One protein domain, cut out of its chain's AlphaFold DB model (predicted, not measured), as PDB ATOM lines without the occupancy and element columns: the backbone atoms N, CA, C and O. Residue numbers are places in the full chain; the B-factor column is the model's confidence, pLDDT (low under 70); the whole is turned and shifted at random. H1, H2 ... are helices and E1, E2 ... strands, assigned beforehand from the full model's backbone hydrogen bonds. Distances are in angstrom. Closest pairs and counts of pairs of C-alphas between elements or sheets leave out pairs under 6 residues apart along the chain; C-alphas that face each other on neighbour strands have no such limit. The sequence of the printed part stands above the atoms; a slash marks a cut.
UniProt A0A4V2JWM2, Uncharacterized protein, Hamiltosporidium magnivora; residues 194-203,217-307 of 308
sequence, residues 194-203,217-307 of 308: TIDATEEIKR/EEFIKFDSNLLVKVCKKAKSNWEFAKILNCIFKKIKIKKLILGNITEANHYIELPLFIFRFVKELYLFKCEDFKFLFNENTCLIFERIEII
ATOM      1  N   THR A 194     -47.522  30.374  32.180       81.38
ATOM      2  CA  THR A 194     -47.085  31.298  33.241       81.38
ATOM      3  C   THR A 194     -46.242  32.476  32.739       81.38
ATOM      4  O   THR A 194     -46.060  33.448  33.472       81.38
ATOM      5  N   ILE A 195     -45.731  32.411  31.503       80.19
ATOM      6  CA  ILE A 195     -45.005  33.524  30.885       80.19
ATOM      7  C   ILE A 195     -46.029  34.541  30.406       80.19
ATOM      8  O   ILE A 195     -46.867  34.228  29.549       80.19
ATOM      9  N   ASP A 196     -45.903  35.779  30.874       76.50
ATOM     10  CA  ASP A 196     -46.759  36.862  30.416       76.50
ATOM     11  C   ASP A 196     -45.990  38.037  29.814       76.50
ATOM     12  O   ASP A 196     -44.824  38.265  30.116       76.50
ATOM     13  N   ALA A 197     -46.640  38.750  28.903       65.50
ATOM     14  CA  ALA A 197     -46.144  39.980  28.305       65.50
ATOM     15  C   ALA A 197     -47.354  40.813  27.902       65.50
ATOM     16  O   ALA A 197     -48.272  40.289  27.264       65.50
ATOM     17  N   THR A 198     -47.352  42.096  28.247       66.12
ATOM     18  CA  THR A 198     -48.446  43.009  27.896       66.12
ATOM     19  C   THR A 198     -47.971  44.168  27.030       66.12
ATOM     20  O   THR A 198     -46.879  44.692  27.236       66.12
ATOM     21  N   GLU A 199     -48.865  44.613  26.143       48.31
ATOM     22  CA  GLU A 199     -48.992  46.019  25.713       48.31
ATOM     23  C   GLU A 199     -50.168  46.730  26.430       48.31
ATOM     24  O   GLU A 199     -50.205  47.951  26.473       48.31
ATOM     25  N   GLU A 200     -51.121  46.002  27.031       43.00
ATOM     26  CA  GLU A 200     -52.285  46.582  27.719       43.00
ATOM     27  C   GLU A 200     -52.526  45.911  29.079       43.00
ATOM     28  O   GLU A 200     -53.011  44.779  29.172       43.00
ATOM     29  N   ILE A 201     -52.250  46.641  30.159       43.16
ATOM     30  CA  ILE A 201     -52.687  46.284  31.510       43.16
ATOM     31  C   ILE A 201     -54.194  46.561  31.600       43.16
ATOM     32  O   ILE A 201     -54.615  47.654  31.963       43.16
ATOM     33  N   LYS A 202     -55.032  45.588  31.225       41.12
ATOM     34  CA  LYS A 202     -56.486  45.643  31.496       41.12
ATOM     35  C   LYS A 202     -56.977  44.593  32.494       41.12
ATOM     36  O   LYS A 202     -58.124  44.661  32.904       41.12
ATOM     37  N   ARG A 203     -56.139  43.630  32.901       38.09
ATOM     38  CA  ARG A 203     -56.536  42.555  33.842       38.09
ATOM     39  C   ARG A 203     -55.655  42.395  35.072       38.09
ATOM     40  O   ARG A 203     -56.012  41.650  35.975       38.09
ATOM     41  N   GLU A 217     -46.849  50.365  29.380       60.91
ATOM     42  CA  GLU A 217     -45.438  49.983  29.463       60.91
ATOM     43  C   GLU A 217     -45.183  48.509  29.115       60.91
ATOM     44  O   GLU A 217     -45.760  47.590  29.696       60.91
ATOM     45  N   GLU A 218     -44.260  48.293  28.177       71.25
ATOM     46  CA  GLU A 218     -43.795  46.968  27.775       71.25
ATOM     47  C   GLU A 218     -43.006  46.264  28.892       71.25
ATOM     48  O   GLU A 218     -41.972  46.764  29.356       71.25
ATOM     49  N   PHE A 219     -43.461  45.070  29.279       74.50
ATOM     50  CA  PHE A 219     -42.763  44.193  30.216       74.50
ATOM     51  C   PHE A 219     -42.866  42.718  29.827       74.50
ATOM     52  O   PHE A 219     -43.783  42.291  29.121       74.50
ATOM     53  N   ILE A 220     -41.964  41.917  30.396       81.25
ATOM     54  CA  ILE A 220     -42.038  40.454  30.386       81.25
ATOM     55  C   ILE A 220     -42.119  39.962  31.826       81.25
ATOM     56  O   ILE A 220     -41.311  40.354  32.664       81.25
ATOM     57  N   LYS A 221     -43.085  39.092  32.116       81.00
ATOM     58  CA  LYS A 221     -43.281  38.473  33.425       81.00
ATOM     59  C   LYS A 221     -42.925  36.992  33.385       81.00
ATOM     60  O   LYS A 221     -43.371  36.259  32.500       81.00
ATOM     61  N   PHE A 222     -42.181  36.559  34.395       76.88
ATOM     62  CA  PHE A 222     -41.839  35.167  34.652       76.88
ATOM     63  C   PHE A 222     -42.347  34.725  36.018       76.88
ATOM     64  O   PHE A 222     -42.158  35.411  37.024       76.88
ATOM     65  N   ASP A 223     -42.939  33.536  36.052       76.38
ATOM     66  CA  ASP A 223     -43.171  32.824  37.302       76.38
ATOM     67  C   ASP A 223     -41.870  32.185  37.810       76.38
ATOM     68  O   ASP A 223     -41.092  31.606  37.039       76.38
ATOM     69  N   SER A 224     -41.648  32.274  39.120       73.00
ATOM     70  CA  SER A 224     -40.477  31.722  39.803       73.00
ATOM     71  C   SER A 224     -40.309  30.213  39.589       73.00
ATOM     72  O   SER A 224     -39.182  29.745  39.413       73.00
ATOM     73  N   ASN A 225     -41.393  29.430  39.525       77.56
ATOM     74  CA  ASN A 225     -41.302  27.976  39.366       77.56
ATOM     75  C   ASN A 225     -40.817  27.600  37.971       77.56
ATOM     76  O   ASN A 225     -39.992  26.693  37.813       77.56
ATOM     77  N   LEU A 226     -41.320  28.300  36.950       83.31
ATOM     78  CA  LEU A 226     -40.818  28.143  35.593       83.31
ATOM     79  C   LEU A 226     -39.344  28.540  35.533       83.31
ATOM     80  O   LEU A 226     -38.540  27.795  34.971       83.31
ATOM     81  N   LEU A 227     -38.992  29.671  36.147       80.81
ATOM     82  CA  LEU A 227     -37.620  30.150  36.205       80.81
ATOM     83  C   LEU A 227     -36.698  29.068  36.783       80.81
ATOM     84  O   LEU A 227     -35.777  28.635  36.099       80.81
ATOM     85  N   VAL A 228     -37.013  28.524  37.962       79.44
ATOM     86  CA  VAL A 228     -36.248  27.439  38.605       79.44
ATOM     87  C   VAL A 228     -36.078  26.226  37.684       79.44
ATOM     88  O   VAL A 228     -34.997  25.632  37.639       79.44
ATOM     89  N   LYS A 229     -37.106  25.847  36.918       85.81
ATOM     90  CA  LYS A 229     -37.008  24.739  35.954       85.81
ATOM     91  C   LYS A 229     -36.075  25.060  34.792       85.81
ATOM     92  O   LYS A 229     -35.260  24.211  34.429       85.81
ATOM     93  N   VAL A 230     -36.137  26.279  34.255       86.88
ATOM     94  CA  VAL A 230     -35.180  26.772  33.250       86.88
ATOM     95  C   VAL A 230     -33.756  26.706  33.801       86.88
ATOM     96  O   VAL A 230     -32.866  26.184  33.131       86.88
ATOM     97  N   CYS A 231     -33.542  27.120  35.049       81.69
ATOM     98  CA  CYS A 231     -32.234  27.061  35.696       81.69
ATOM     99  C   CYS A 231     -31.716  25.633  35.848       81.69
ATOM    100  O   CYS A 231     -30.562  25.353  35.526       81.69
ATOM    101  N   LYS A 232     -32.562  24.717  36.335       85.12
ATOM    102  CA  LYS A 232     -32.212  23.296  36.468       85.12
ATOM    103  C   LYS A 232     -31.842  22.711  35.106       85.12
ATOM    104  O   LYS A 232     -30.810  22.052  34.988       85.12
ATOM    105  N   LYS A 233     -32.623  23.027  34.064       88.50
ATOM    106  CA  LYS A 233     -32.338  22.597  32.691       88.50
ATOM    107  C   LYS A 233     -30.993  23.133  32.205       88.50
ATOM    108  O   LYS A 233     -30.197  22.347  31.703       88.50
ATOM    109  N   ALA A 234     -30.708  24.415  32.423       86.62
ATOM    110  CA  ALA A 234     -29.446  25.040  32.039       86.62
ATOM    111  C   ALA A 234     -28.230  24.483  32.785       86.62
ATOM    112  O   ALA A 234     -27.188  24.290  32.168       86.62
ATOM    113  N   LYS A 235     -28.362  24.124  34.066       84.06
ATOM    114  CA  LYS A 235     -27.288  23.422  34.789       84.06
ATOM    115  C   LYS A 235     -27.041  22.012  34.240       84.06
ATOM    116  O   LYS A 235     -25.897  21.586  34.163       84.06
ATOM    117  N   SER A 236     -28.096  21.301  33.838       88.31
ATOM    118  CA  SER A 236     -27.981  19.929  33.312       88.31
ATOM    119  C   SER A 236     -27.620  19.833  31.824       88.31
ATOM    120  O   SER A 236     -27.199  18.776  31.364       88.31
ATOM    121  N   ASN A 237     -27.831  20.897  31.046       89.25
ATOM    122  CA  ASN A 237     -27.677  20.890  29.595       89.25
ATOM    123  C   ASN A 237     -26.929  22.152  29.150       89.25
ATOM    124  O   ASN A 237     -27.503  23.240  29.045       89.25
ATOM    125  N   TRP A 238     -25.635  21.977  28.872       84.75
ATOM    126  CA  TRP A 238     -24.736  23.061  28.479       84.75
ATOM    127  C   TRP A 238     -25.159  23.725  27.163       84.75
ATOM    128  O   TRP A 238     -25.041  24.939  27.025       84.75
ATOM    129  N   GLU A 239     -25.677  22.951  26.207       86.38
ATOM    130  CA  GLU A 239     -26.094  23.448  24.896       86.38
ATOM    131  C   GLU A 239     -27.318  24.358  25.041       86.38
ATOM    132  O   GLU A 239     -27.325  25.482  24.538       86.38
ATOM    133  N   PHE A 240     -28.310  23.910  25.819       89.50
ATOM    134  CA  PHE A 240     -29.468  24.713  26.205       89.50
ATOM    135  C   PHE A 240     -29.031  26.028  26.848       89.50
ATOM    136  O   PHE A 240     -29.459  27.091  26.407       89.50
ATOM    137  N   ALA A 241     -28.149  25.970  27.853       85.38
ATOM    138  CA  ALA A 241     -27.668  27.158  28.551       85.38
ATOM    139  C   ALA A 241     -26.941  28.128  27.610       85.38
ATOM    140  O   ALA A 241     -27.178  29.336  27.651       85.38
ATOM    141  N   LYS A 242     -26.075  27.601  26.739       83.81
ATOM    142  CA  LYS A 242     -25.258  28.398  25.822       83.81
ATOM    143  C   LYS A 242     -26.115  29.095  24.772       83.81
ATOM    144  O   LYS A 242     -25.960  30.298  24.581       83.81
ATOM    145  N   ILE A 243     -27.049  28.383  24.139       87.31
ATOM    146  CA  ILE A 243     -27.940  28.968  23.127       87.31
ATOM    147  C   ILE A 243     -28.900  29.966  23.770       87.31
ATOM    148  O   ILE A 243     -29.054  31.071  23.253       87.31
ATOM    149  N   LEU A 244     -29.483  29.621  24.922       87.50
ATOM    150  CA  LEU A 244     -30.352  30.521  25.678       87.50
ATOM    151  C   LEU A 244     -29.622  31.832  26.010       87.50
ATOM    152  O   LEU A 244     -30.123  32.914  25.710       87.50
ATOM    153  N   ASN A 245     -28.394  31.744  26.527       82.38
ATOM    154  CA  ASN A 245     -27.545  32.910  26.760       82.38
ATOM    155  C   ASN A 245     -27.248  33.669  25.456       82.38
ATOM    156  O   ASN A 245     -27.350  34.890  25.421       82.38
ATOM    157  N   CYS A 246     -26.918  32.987  24.357       83.50
ATOM    158  CA  CYS A 246     -26.640  33.646  23.081       83.50
ATOM    159  C   CYS A 246     -27.840  34.398  22.496       83.50
ATOM    160  O   CYS A 246     -27.641  35.454  21.897       83.50
ATOM    161  N   ILE A 247     -29.061  33.896  22.695       86.81
ATOM    162  CA  ILE A 247     -30.287  34.587  22.288       86.81
ATOM    163  C   ILE A 247     -30.509  35.813  23.182       86.81
ATOM    164  O   ILE A 247     -30.554  36.945  22.699       86.81
ATOM    165  N   PHE A 248     -30.605  35.616  24.498       82.44
ATOM    166  CA  PHE A 248     -31.044  36.679  25.408       82.44
ATOM    167  C   PHE A 248     -29.952  37.706  25.742       82.44
ATOM    168  O   PHE A 248     -30.283  38.855  26.021       82.44
ATOM    169  N   LYS A 249     -28.659  37.400  25.538       80.19
ATOM    170  CA  LYS A 249     -27.578  38.410  25.557       80.19
ATOM    171  C   LYS A 249     -27.662  39.416  24.402       80.19
ATOM    172  O   LYS A 249     -26.872  40.353  24.355       80.19
ATOM    173  N   LYS A 250     -28.534  39.214  23.415       81.75
ATOM    174  CA  LYS A 250     -28.696  40.134  22.274       81.75
ATOM    175  C   LYS A 250     -30.021  40.882  22.299       81.75
ATOM    176  O   LYS A 250     -30.177  41.815  21.518       81.75
ATOM    177  N   ILE A 251     -30.933  40.516  23.194       84.62
ATOM    178  CA  ILE A 251     -32.244  41.148  23.338       84.62
ATOM    179  C   ILE A 251     -32.183  42.097  24.531       84.62
ATOM    180  O   ILE A 251     -31.843  41.691  25.640       84.62
ATOM    181  N   LYS A 252     -32.509  43.368  24.306       81.38
ATOM    182  CA  LYS A 252     -32.734  44.334  25.381       81.38
ATOM    183  C   LYS A 252     -34.169  44.207  25.870       81.38
ATOM    184  O   LYS A 252     -35.100  44.248  25.071       81.38
ATOM    185  N   ILE A 253     -34.331  44.068  27.180       78.44
ATOM    186  CA  ILE A 253     -35.628  43.976  27.848       78.44
ATOM    187  C   ILE A 253     -35.776  45.229  28.711       78.44
ATOM    188  O   ILE A 253     -34.928  45.509  29.558       78.44
ATOM    189  N   LYS A 254     -36.838  46.012  28.497       78.00
ATOM    190  CA  LYS A 254     -37.063  47.229  29.292       78.00
ATOM    191  C   LYS A 254     -37.390  46.868  30.743       78.00
ATOM    192  O   LYS A 254     -36.693  47.316  31.646       78.00
ATOM    193  N   LYS A 255     -38.408  46.031  30.953       80.56
ATOM    194  CA  LYS A 255     -38.899  45.646  32.281       80.56
ATOM    195  C   LYS A 255     -39.059  44.133  32.389       80.56
ATOM    196  O   LYS A 255     -39.726  43.520  31.552       80.56
ATOM    197  N   LEU A 256     -38.468  43.541  33.423       81.62
ATOM    198  CA  LEU A 256     -38.643  42.137  33.788       81.62
ATOM    199  C   LEU A 256     -39.368  42.060  35.131       81.62
ATOM    200  O   LEU A 256     -38.915  42.650  36.104       81.62
ATOM    201  N   ILE A 257     -40.467  41.312  35.190       80.94
ATOM    202  CA  ILE A 257     -41.203  41.047  36.427       80.94
ATOM    203  C   ILE A 257     -40.969  39.592  36.829       80.94
ATOM    204  O   ILE A 257     -41.303  38.681  36.070       80.94
ATOM    205  N   LEU A 258     -40.436  39.365  38.026       79.25
ATOM    206  CA  LEU A 258     -40.323  38.037  38.626       79.25
ATOM    207  C   LEU A 258     -41.351  37.917  39.749       79.25
ATOM    208  O   LEU A 258     -41.331  38.702  40.692       79.25
ATOM    209  N   GLY A 259     -42.271  36.961  39.631       75.38
ATOM    210  CA  GLY A 259     -43.351  36.766  40.599       75.38
ATOM    211  C   GLY A 259     -43.197  35.511  41.457       75.38
ATOM    212  O   GLY A 259     -42.667  34.509  40.975       75.38
ATOM    213  N   ASN A 260     -43.760  35.544  42.671       69.75
ATOM    214  CA  ASN A 260     -43.984  34.384  43.550       69.75
ATOM    215  C   ASN A 260     -42.695  33.676  44.012       69.75
ATOM    216  O   ASN A 260     -42.612  32.448  43.985       69.75
ATOM    217  N   ILE A 261     -41.652  34.422  44.374       71.19
ATOM    218  CA  ILE A 261     -40.398  33.828  44.866       71.19
ATOM    219  C   ILE A 261     -40.524  33.611  46.378       71.19
ATOM    220  O   ILE A 261     -40.425  34.566  47.141       71.19
ATOM    221  N   THR A 262     -40.745  32.368  46.804       66.12
ATOM    222  CA  THR A 262     -40.908  32.009  48.228       66.12
ATOM    223  C   THR A 262     -39.607  31.533  48.881       66.12
ATOM    224  O   THR A 262     -39.401  31.734  50.067       66.12
ATOM    225  N   GLU A 263     -38.687  30.947  48.109       63.72
ATOM    226  CA  GLU A 263     -37.355  30.554  48.585       63.72
ATOM    227  C   GLU A 263     -36.313  30.826  47.498       63.72
ATOM    228  O   GLU A 263     -36.447  30.351  46.357       63.72
ATOM    229  N   ALA A 264     -35.250  31.562  47.841       58.12
ATOM    230  CA  ALA A 264     -34.121  31.774  46.947       58.12
ATOM    231  C   ALA A 264     -33.308  30.481  46.840       58.12
ATOM    232  O   ALA A 264     -32.253  30.306  47.443       58.12
ATOM    233  N   ASN A 265     -33.777  29.542  46.026       55.19
ATOM    234  CA  ASN A 265     -32.905  28.468  45.603       55.19
ATOM    235  C   ASN A 265     -31.702  29.071  44.842       55.19
ATOM    236  O   ASN A 265     -31.901  29.940  43.987       55.19
ATOM    237  N   HIS A 266     -30.489  28.522  45.021       56.00
ATOM    238  CA  HIS A 266     -29.245  28.834  44.264       56.00
ATOM    239  C   HIS A 266     -29.353  28.671  42.725       56.00
ATOM    240  O   HIS A 266     -28.368  28.584  41.988       56.00
ATOM    241  N   TYR A 267     -30.563  28.486  42.212       57.78
ATOM    242  CA  TYR A 267     -30.897  28.375  40.810       57.78
ATOM    243  C   TYR A 267     -31.256  29.742  40.202       57.78
ATOM    244  O   TYR A 267     -31.018  29.907  39.012       57.78
ATOM    245  N   ILE A 268     -31.756  30.723  40.971       61.38
ATOM    246  CA  ILE A 268     -32.283  32.006  40.440       61.38
ATOM    247  C   ILE A 268     -31.195  32.918  39.839       61.38
ATOM    248  O   ILE A 268     -31.488  33.730  38.967       61.38
ATOM    249  N   GLU A 269     -29.928  32.732  40.206       63.09
ATOM    250  CA  GLU A 269     -28.812  33.542  39.693       63.09
ATOM    251  C   GLU A 269     -28.569  33.350  38.184       63.09
ATOM    252  O   GLU A 269     -28.269  34.296  37.460       63.09
ATOM    253  N   LEU A 270     -28.742  32.125  37.674       62.88
ATOM    254  CA  LEU A 270     -28.403  31.769  36.291       62.88
ATOM    255  C   LEU A 270     -29.260  32.518  35.238       62.88
ATOM    256  O   LEU A 270     -28.706  32.996  34.248       62.88
ATOM    257  N   PRO A 271     -30.578  32.692  35.431       59.53
ATOM    258  CA  PRO A 271     -31.409  33.549  34.592       59.53
ATOM    259  C   PRO A 271     -31.060  35.029  34.617       59.53
ATOM    260  O   PRO A 271     -31.219  35.682  33.593       59.53
ATOM    261  N   LEU A 272     -30.565  35.566  35.733       62.81
ATOM    262  CA  LEU A 272     -30.132  36.968  35.787       62.81
ATOM    263  C   LEU A 272     -28.903  37.176  34.884       62.81
ATOM    264  O   LEU A 272     -28.790  38.202  34.218       62.81
ATOM    265  N   PHE A 273     -28.051  36.152  34.738       62.62
ATOM    266  CA  PHE A 273     -27.005  36.133  33.708       62.62
ATOM    267  C   PHE A 273     -27.540  35.954  32.278       62.62
ATOM    268  O   PHE A 273     -26.910  36.426  31.332       62.62
ATOM    269  N   ILE A 274     -28.677  35.278  32.094       65.69
ATOM    270  CA  ILE A 274     -29.311  35.094  30.777       65.69
ATOM    271  C   ILE A 274     -29.978  36.400  30.318       65.69
ATOM    272  O   ILE A 274     -29.852  36.777  29.153       65.69
ATOM    273  N   PHE A 275     -30.616  37.136  31.230       70.38
ATOM    274  CA  PHE A 275     -31.268  38.423  30.972       70.38
ATOM    275  C   PHE A 275     -30.348  39.615  31.277       70.38
ATOM    276  O   PHE A 275     -30.745  40.597  31.896       70.38
ATOM    277  N   ARG A 276     -29.105  39.543  30.791       68.25
ATOM    278  CA  ARG A 276     -28.030  40.527  31.034       68.25
ATOM    279  C   ARG A 276     -28.325  41.970  30.624       68.25
ATOM    280  O   ARG A 276     -27.592  42.866  31.019       68.25
ATOM    281  N   PHE A 277     -29.323  42.196  29.778       72.44
ATOM    282  CA  PHE A 277     -29.689  43.526  29.288       72.44
ATOM    283  C   PHE A 277     -31.128  43.869  29.661       72.44
ATOM    284  O   PHE A 277     -31.921  44.275  28.809       72.44
ATOM    285  N   VAL A 278     -31.452  43.675  30.937       75.50
ATOM    286  CA  VAL A 278     -32.686  44.157  31.551       75.50
ATOM    287  C   VAL A 278     -32.406  45.495  32.214       75.50
ATOM    288  O   VAL A 278     -31.521  45.596  33.057       75.50
ATOM    289  N   LYS A 279     -33.172  46.518  31.840       75.50
ATOM    290  CA  LYS A 279     -33.031  47.852  32.429       75.50
ATOM    291  C   LYS A 279     -33.620  47.899  33.843       75.50
ATOM    292  O   LYS A 279     -32.973  48.371  34.771       75.50
ATOM    293  N   GLU A 280     -34.835  47.380  33.994       80.88
ATOM    294  CA  GLU A 280     -35.613  47.460  35.230       80.88
ATOM    295  C   GLU A 280     -36.095  46.067  35.660       80.88
ATOM    296  O   GLU A 280     -36.725  45.347  34.876       80.88
ATOM    297  N   LEU A 281     -35.816  45.693  36.911       80.56
ATOM    298  CA  LEU A 281     -36.261  44.447  37.533       80.56
ATOM    299  C   LEU A 281     -37.315  44.737  38.606       80.56
ATOM    300  O   LEU A 281     -37.059  45.487  39.543       80.56
ATOM    301  N   TYR A 282     -38.465  44.080  38.499       79.19
ATOM    302  CA  TYR A 282     -39.547  44.144  39.475       79.19
ATOM    303  C   TYR A 282     -39.738  42.776  40.124       79.19
ATOM    304  O   TYR A 282     -39.946  41.777  39.433       79.19
ATOM    305  N   LEU A 283     -39.686  42.724  41.451       77.94
ATOM    306  CA  LEU A 283     -39.950  41.522  42.234       77.94
ATOM    307  C   LEU A 283     -41.350  41.618  42.832       77.94
ATOM    308  O   LEU A 283     -41.614  42.516  43.617       77.94
ATOM    309  N   PHE A 284     -42.246  40.706  42.465       74.56
ATOM    310  CA  PHE A 284     -43.640  40.709  42.906       74.56
ATOM    311  C   PHE A 284     -43.925  39.534  43.839       74.56
ATOM    312  O   PHE A 284     -43.693  38.385  43.450       74.56
ATOM    313  N   LYS A 285     -44.469  39.798  45.036       71.12
ATOM    314  CA  LYS A 285     -44.730  38.761  46.057       71.12
ATOM    315  C   LYS A 285     -43.500  37.874  46.270       71.12
ATOM    316  O   LYS A 285     -43.544  36.651  46.132       71.12
ATOM    317  N   CYS A 286     -42.367  38.539  46.467       70.19
ATOM    318  CA  CYS A 286     -41.066  37.922  46.665       70.19
ATOM    319  C   CYS A 286     -40.741  37.962  48.158       70.19
ATOM    320  O   CYS A 286     -40.476  39.031  48.702       70.19
ATOM    321  N   GLU A 287     -40.774  36.806  48.808       70.75
ATOM    322  CA  GLU A 287     -40.479  36.660  50.237       70.75
ATOM    323  C   GLU A 287     -38.965  36.580  50.489       70.75
ATOM    324  O   GLU A 287     -38.488  37.034  51.527       70.75
ATOM    325  N   ASP A 288     -38.196  36.077  49.514       70.25
ATOM    326  CA  ASP A 288     -36.740  35.947  49.602       70.25
ATOM    327  C   ASP A 288     -36.026  36.573  48.394       70.25
ATOM    328  O   ASP A 288     -36.061  36.064  47.272       70.25
ATOM    329  N   PHE A 289     -35.336  37.684  48.647       72.38
ATOM    330  CA  PHE A 289     -34.559  38.441  47.665       72.38
ATOM    331  C   PHE A 289     -33.040  38.311  47.877       72.38
ATOM    332  O   PHE A 289     -32.269  39.084  47.309       72.38
ATOM    333  N   LYS A 290     -32.570  37.314  48.650       70.81
ATOM    334  CA  LYS A 290     -31.134  37.129  48.943       70.81
ATOM    335  C   LYS A 290     -30.259  36.971  47.700       70.81
ATOM    336  O   LYS A 290     -29.106  37.389  47.707       70.81
ATOM    337  N   PHE A 291     -30.815  36.426  46.619       70.31
ATOM    338  CA  PHE A 291     -30.126  36.271  45.333       70.31
ATOM    339  C   PHE A 291     -29.703  37.614  44.695       70.31
ATOM    340  O   PHE A 291     -28.807  37.637  43.848       70.31
ATOM    341  N   LEU A 292     -30.326  38.735  45.088       67.38
ATOM    342  CA  LEU A 292     -29.931  40.074  44.642       67.38
ATOM    343  C   LEU A 292     -28.610  40.547  45.255       67.38
ATOM    344  O   LEU A 292     -27.942  41.379  44.655       67.38
ATOM    345  N   PHE A 293     -28.215  40.022  46.418       63.25
ATOM    346  CA  PHE A 293     -27.011  40.463  47.135       63.25
ATOM    347  C   PHE A 293     -25.733  39.725  46.718       63.25
ATOM    348  O   PHE A 293     -24.689  39.906  47.339       63.25
ATOM    349  N   ASN A 294     -25.786  38.901  45.671       62.84
ATOM    350  CA  ASN A 294     -24.580  38.369  45.045       62.84
ATOM    351  C   ASN A 294     -23.880  39.506  44.269       62.84
ATOM    352  O   ASN A 294     -24.546  40.264  43.562       62.84
ATOM    353  N   GLU A 295     -22.554  39.640  44.387       51.38
ATOM    354  CA  GLU A 295     -21.761  40.802  43.923       51.38
ATOM    355  C   GLU A 295     -21.950  41.147  42.431       51.38
ATOM    356  O   GLU A 295     -21.723  42.279  42.011       51.38
ATOM    357  N   ASN A 296     -22.425  40.196  41.624       55.97
ATOM    358  CA  ASN A 296     -22.676  40.389  40.196       55.97
ATOM    359  C   ASN A 296     -24.078  40.926  39.856       55.97
ATOM    360  O   ASN A 296     -24.280  41.396  38.737       55.97
ATOM    361  N   THR A 297     -25.053  40.859  40.767       54.06
ATOM    362  CA  THR A 297     -26.461  41.163  40.453       54.06
ATOM    363  C   THR A 297     -26.743  42.670  40.452       54.06
ATOM    364  O   THR A 297     -27.438  43.163  39.563       54.06
ATOM    365  N   CYS A 298     -26.135  43.431  41.370       50.16
ATOM    366  CA  CYS A 298     -26.269  44.896  41.449       50.16
ATOM    367  C   CYS A 298     -25.595  45.652  40.288       50.16
ATOM    368  O   CYS A 298     -25.858  46.833  40.095       50.16
ATOM    369  N   LEU A 299     -24.737  44.986  39.505       51.53
ATOM    370  CA  LEU A 299     -24.018  45.587  38.373       51.53
ATOM    371  C   LEU A 299     -24.803  45.532  37.050       51.53
ATOM    372  O   LEU A 299     -24.354  46.091  36.049       51.53
ATOM    373  N   ILE A 300     -25.939  44.826  37.017       63.09
ATOM    374  CA  ILE A 300     -26.657  44.497  35.775       63.09
ATOM    375  C   ILE A 300     -27.903  45.370  35.570       63.09
ATOM    376  O   ILE A 300     -28.227  45.687  34.427       63.09
ATOM    377  N   PHE A 301     -28.590  45.770  36.644       68.06
ATOM    378  CA  PHE A 301     -29.877  46.471  36.568       68.06
ATOM    379  C   PHE A 301     -29.730  47.960  36.885       68.06
ATOM    380  O   PHE A 301     -29.112  48.328  37.879       68.06
ATOM    381  N   GLU A 302     -30.352  48.820  36.074       69.19
ATOM    382  CA  GLU A 302     -30.405  50.266  36.340       69.19
ATOM    383  C   GLU A 302     -31.422  50.597  37.446       69.19
ATOM    384  O   GLU A 302     -31.265  51.586  38.160       69.19
ATOM    385  N   ARG A 303     -32.465  49.767  37.602       71.94
ATOM    386  CA  ARG A 303     -33.480  49.884  38.660       71.94
ATOM    387  C   ARG A 303     -33.917  48.505  39.142       71.94
ATOM    388  O   ARG A 303     -34.196  47.624  38.329       71.94
ATOM    389  N   ILE A 304     -34.036  48.351  40.459       73.31
ATOM    390  CA  ILE A 304     -34.631  47.180  41.110       73.31
ATOM    391  C   ILE A 304     -35.736  47.672  42.038       73.31
ATOM    392  O   ILE A 304     -35.516  48.599  42.814       73.31
ATOM    393  N   GLU A 305     -36.908  47.052  41.965       75.06
ATOM    394  CA  GLU A 305     -38.055  47.416  42.789       75.06
ATOM    395  C   GLU A 305     -38.789  46.189  43.323       75.06
ATOM    396  O   GLU A 305     -38.989  45.203  42.612       75.06
ATOM    397  N   ILE A 306     -39.175  46.252  44.597       70.25
ATOM    398  CA  ILE A 306     -39.860  45.175  45.310       70.25
ATOM    399  C   ILE A 306     -41.306  45.608  45.540       70.25
ATOM    400  O   ILE A 306     -41.563  46.650  46.138       70.25
ATOM    401  N   ILE A 307     -42.237  44.794  45.051       70.00
ATOM    402  CA  ILE A 307     -43.680  45.009  45.101       70.00
ATOM    403  C   ILE A 307     -44.286  43.894  45.959       70.00
ATOM    404  O   ILE A 307     -44.195  42.710  45.607       70.00
TER     405      ILE A 307
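AT A GLANCE: This is residues 194 to 203 and 217 to 307 of the 308 residues of an uncharacterized protein of Hamiltosporidium magnivora (UniProt A0A4V2JWM2). What shape do these atoms make? A twisted wall of five strands, E1 to E5, has the four helices set off to one side of it, and its other side is bare. H1, H2 and H3 gather there in a triangle, H1 and H2 meeting at a corner, with H4 near one end of H3. What is it made of? The printed part has 101 residues with four named helices and five named strands, in the order E1 E2 H1 H2 E3 H3 E4 H4 E5; the class is mixed, helices and strands, and the mixed sheet runs E1 E2 E3 E4 E5. How large is it? It is compact, with a radius of gyration of the C-alphas of 13.1 A and spans of 39 by 27 by 27 A.

HOW THE PARTS SIT: Which strands are neighbours? E1, residues 196 to 198, an edge strand, is antiparallel to E2, residues 219 to 223, with N 196 and O 221 within hydrogen-bond range at 3.0 A. E2 is parallel to E3, residues 251 to 259, with N 222 and O 257 at 2.8 A. E3 is parallel to E4, residues 278 to 284, with N 258 and O 282 at 2.8 A, and E4 to the edge strand E5, residues 303 to 307, with N 283 and O 305 at 2.8 A. Where do the helices stand? H1, residues 224 to 236, only grazes the sheet with residues 224 to 227, and touches H2, residues 238 to 248, only at the corner, the closest C-alphas, of Ala 234 and Ala 241, 4.5 A apart. H3, residues 269 to 274, touches H1 about perpendicular at 82 degrees, C-alphas of Cys 231 and Leu 270 closest at 6.1 A, and touches H2 at a steep tilt of 58 degrees, C-alphas of Asn 245 and Ile 274 closest at 4.9 A. H4, residues 290 to 293, is close to H3 but not clearly touching, the closest C-alphas, of Glu 269 and Phe 291, 6.4 A apart. How do the crossovers turn, and are the helix backbones well formed? Three strand-helix-strand units, parallel neighbour strands with one or more helices between, have right-handed crossovers: E2, H1 H2, E3; E3, H3, E4; E4, H4, E5. In H1, H2 and H3 every O i to N i+4 pair is within hydrogen-bond range; H4 is too short for such a pair.

IN THESE COORDINATES: Where do the elements begin and end? E1 begins at C-alpha 196, (-46.759, 36.862, 30.416), and E5 ends at C-alpha 307, (-43.680, 45.009, 45.101). Which are long? E3 spans 21.0 A and bends by 77 degrees at residue 254; H1 spans 18.4 A, E4 16.1 A and H2 15.3 A.

THE WHOLE: Is the printed part unbroken? Residues 204 to 216 are not printed, and C-alphas 203 and 217 are 14.1 A apart across the cut. How far does it reach? The two C-alphas farthest apart, of Lys 202 and Trp 238, are 39.1 A apart. Where is confidence low? The mean pLDDT of the printed part is 72.3, and 34 residues are under 70, among them 197 to 203, 262 to 274 and 292 to 302.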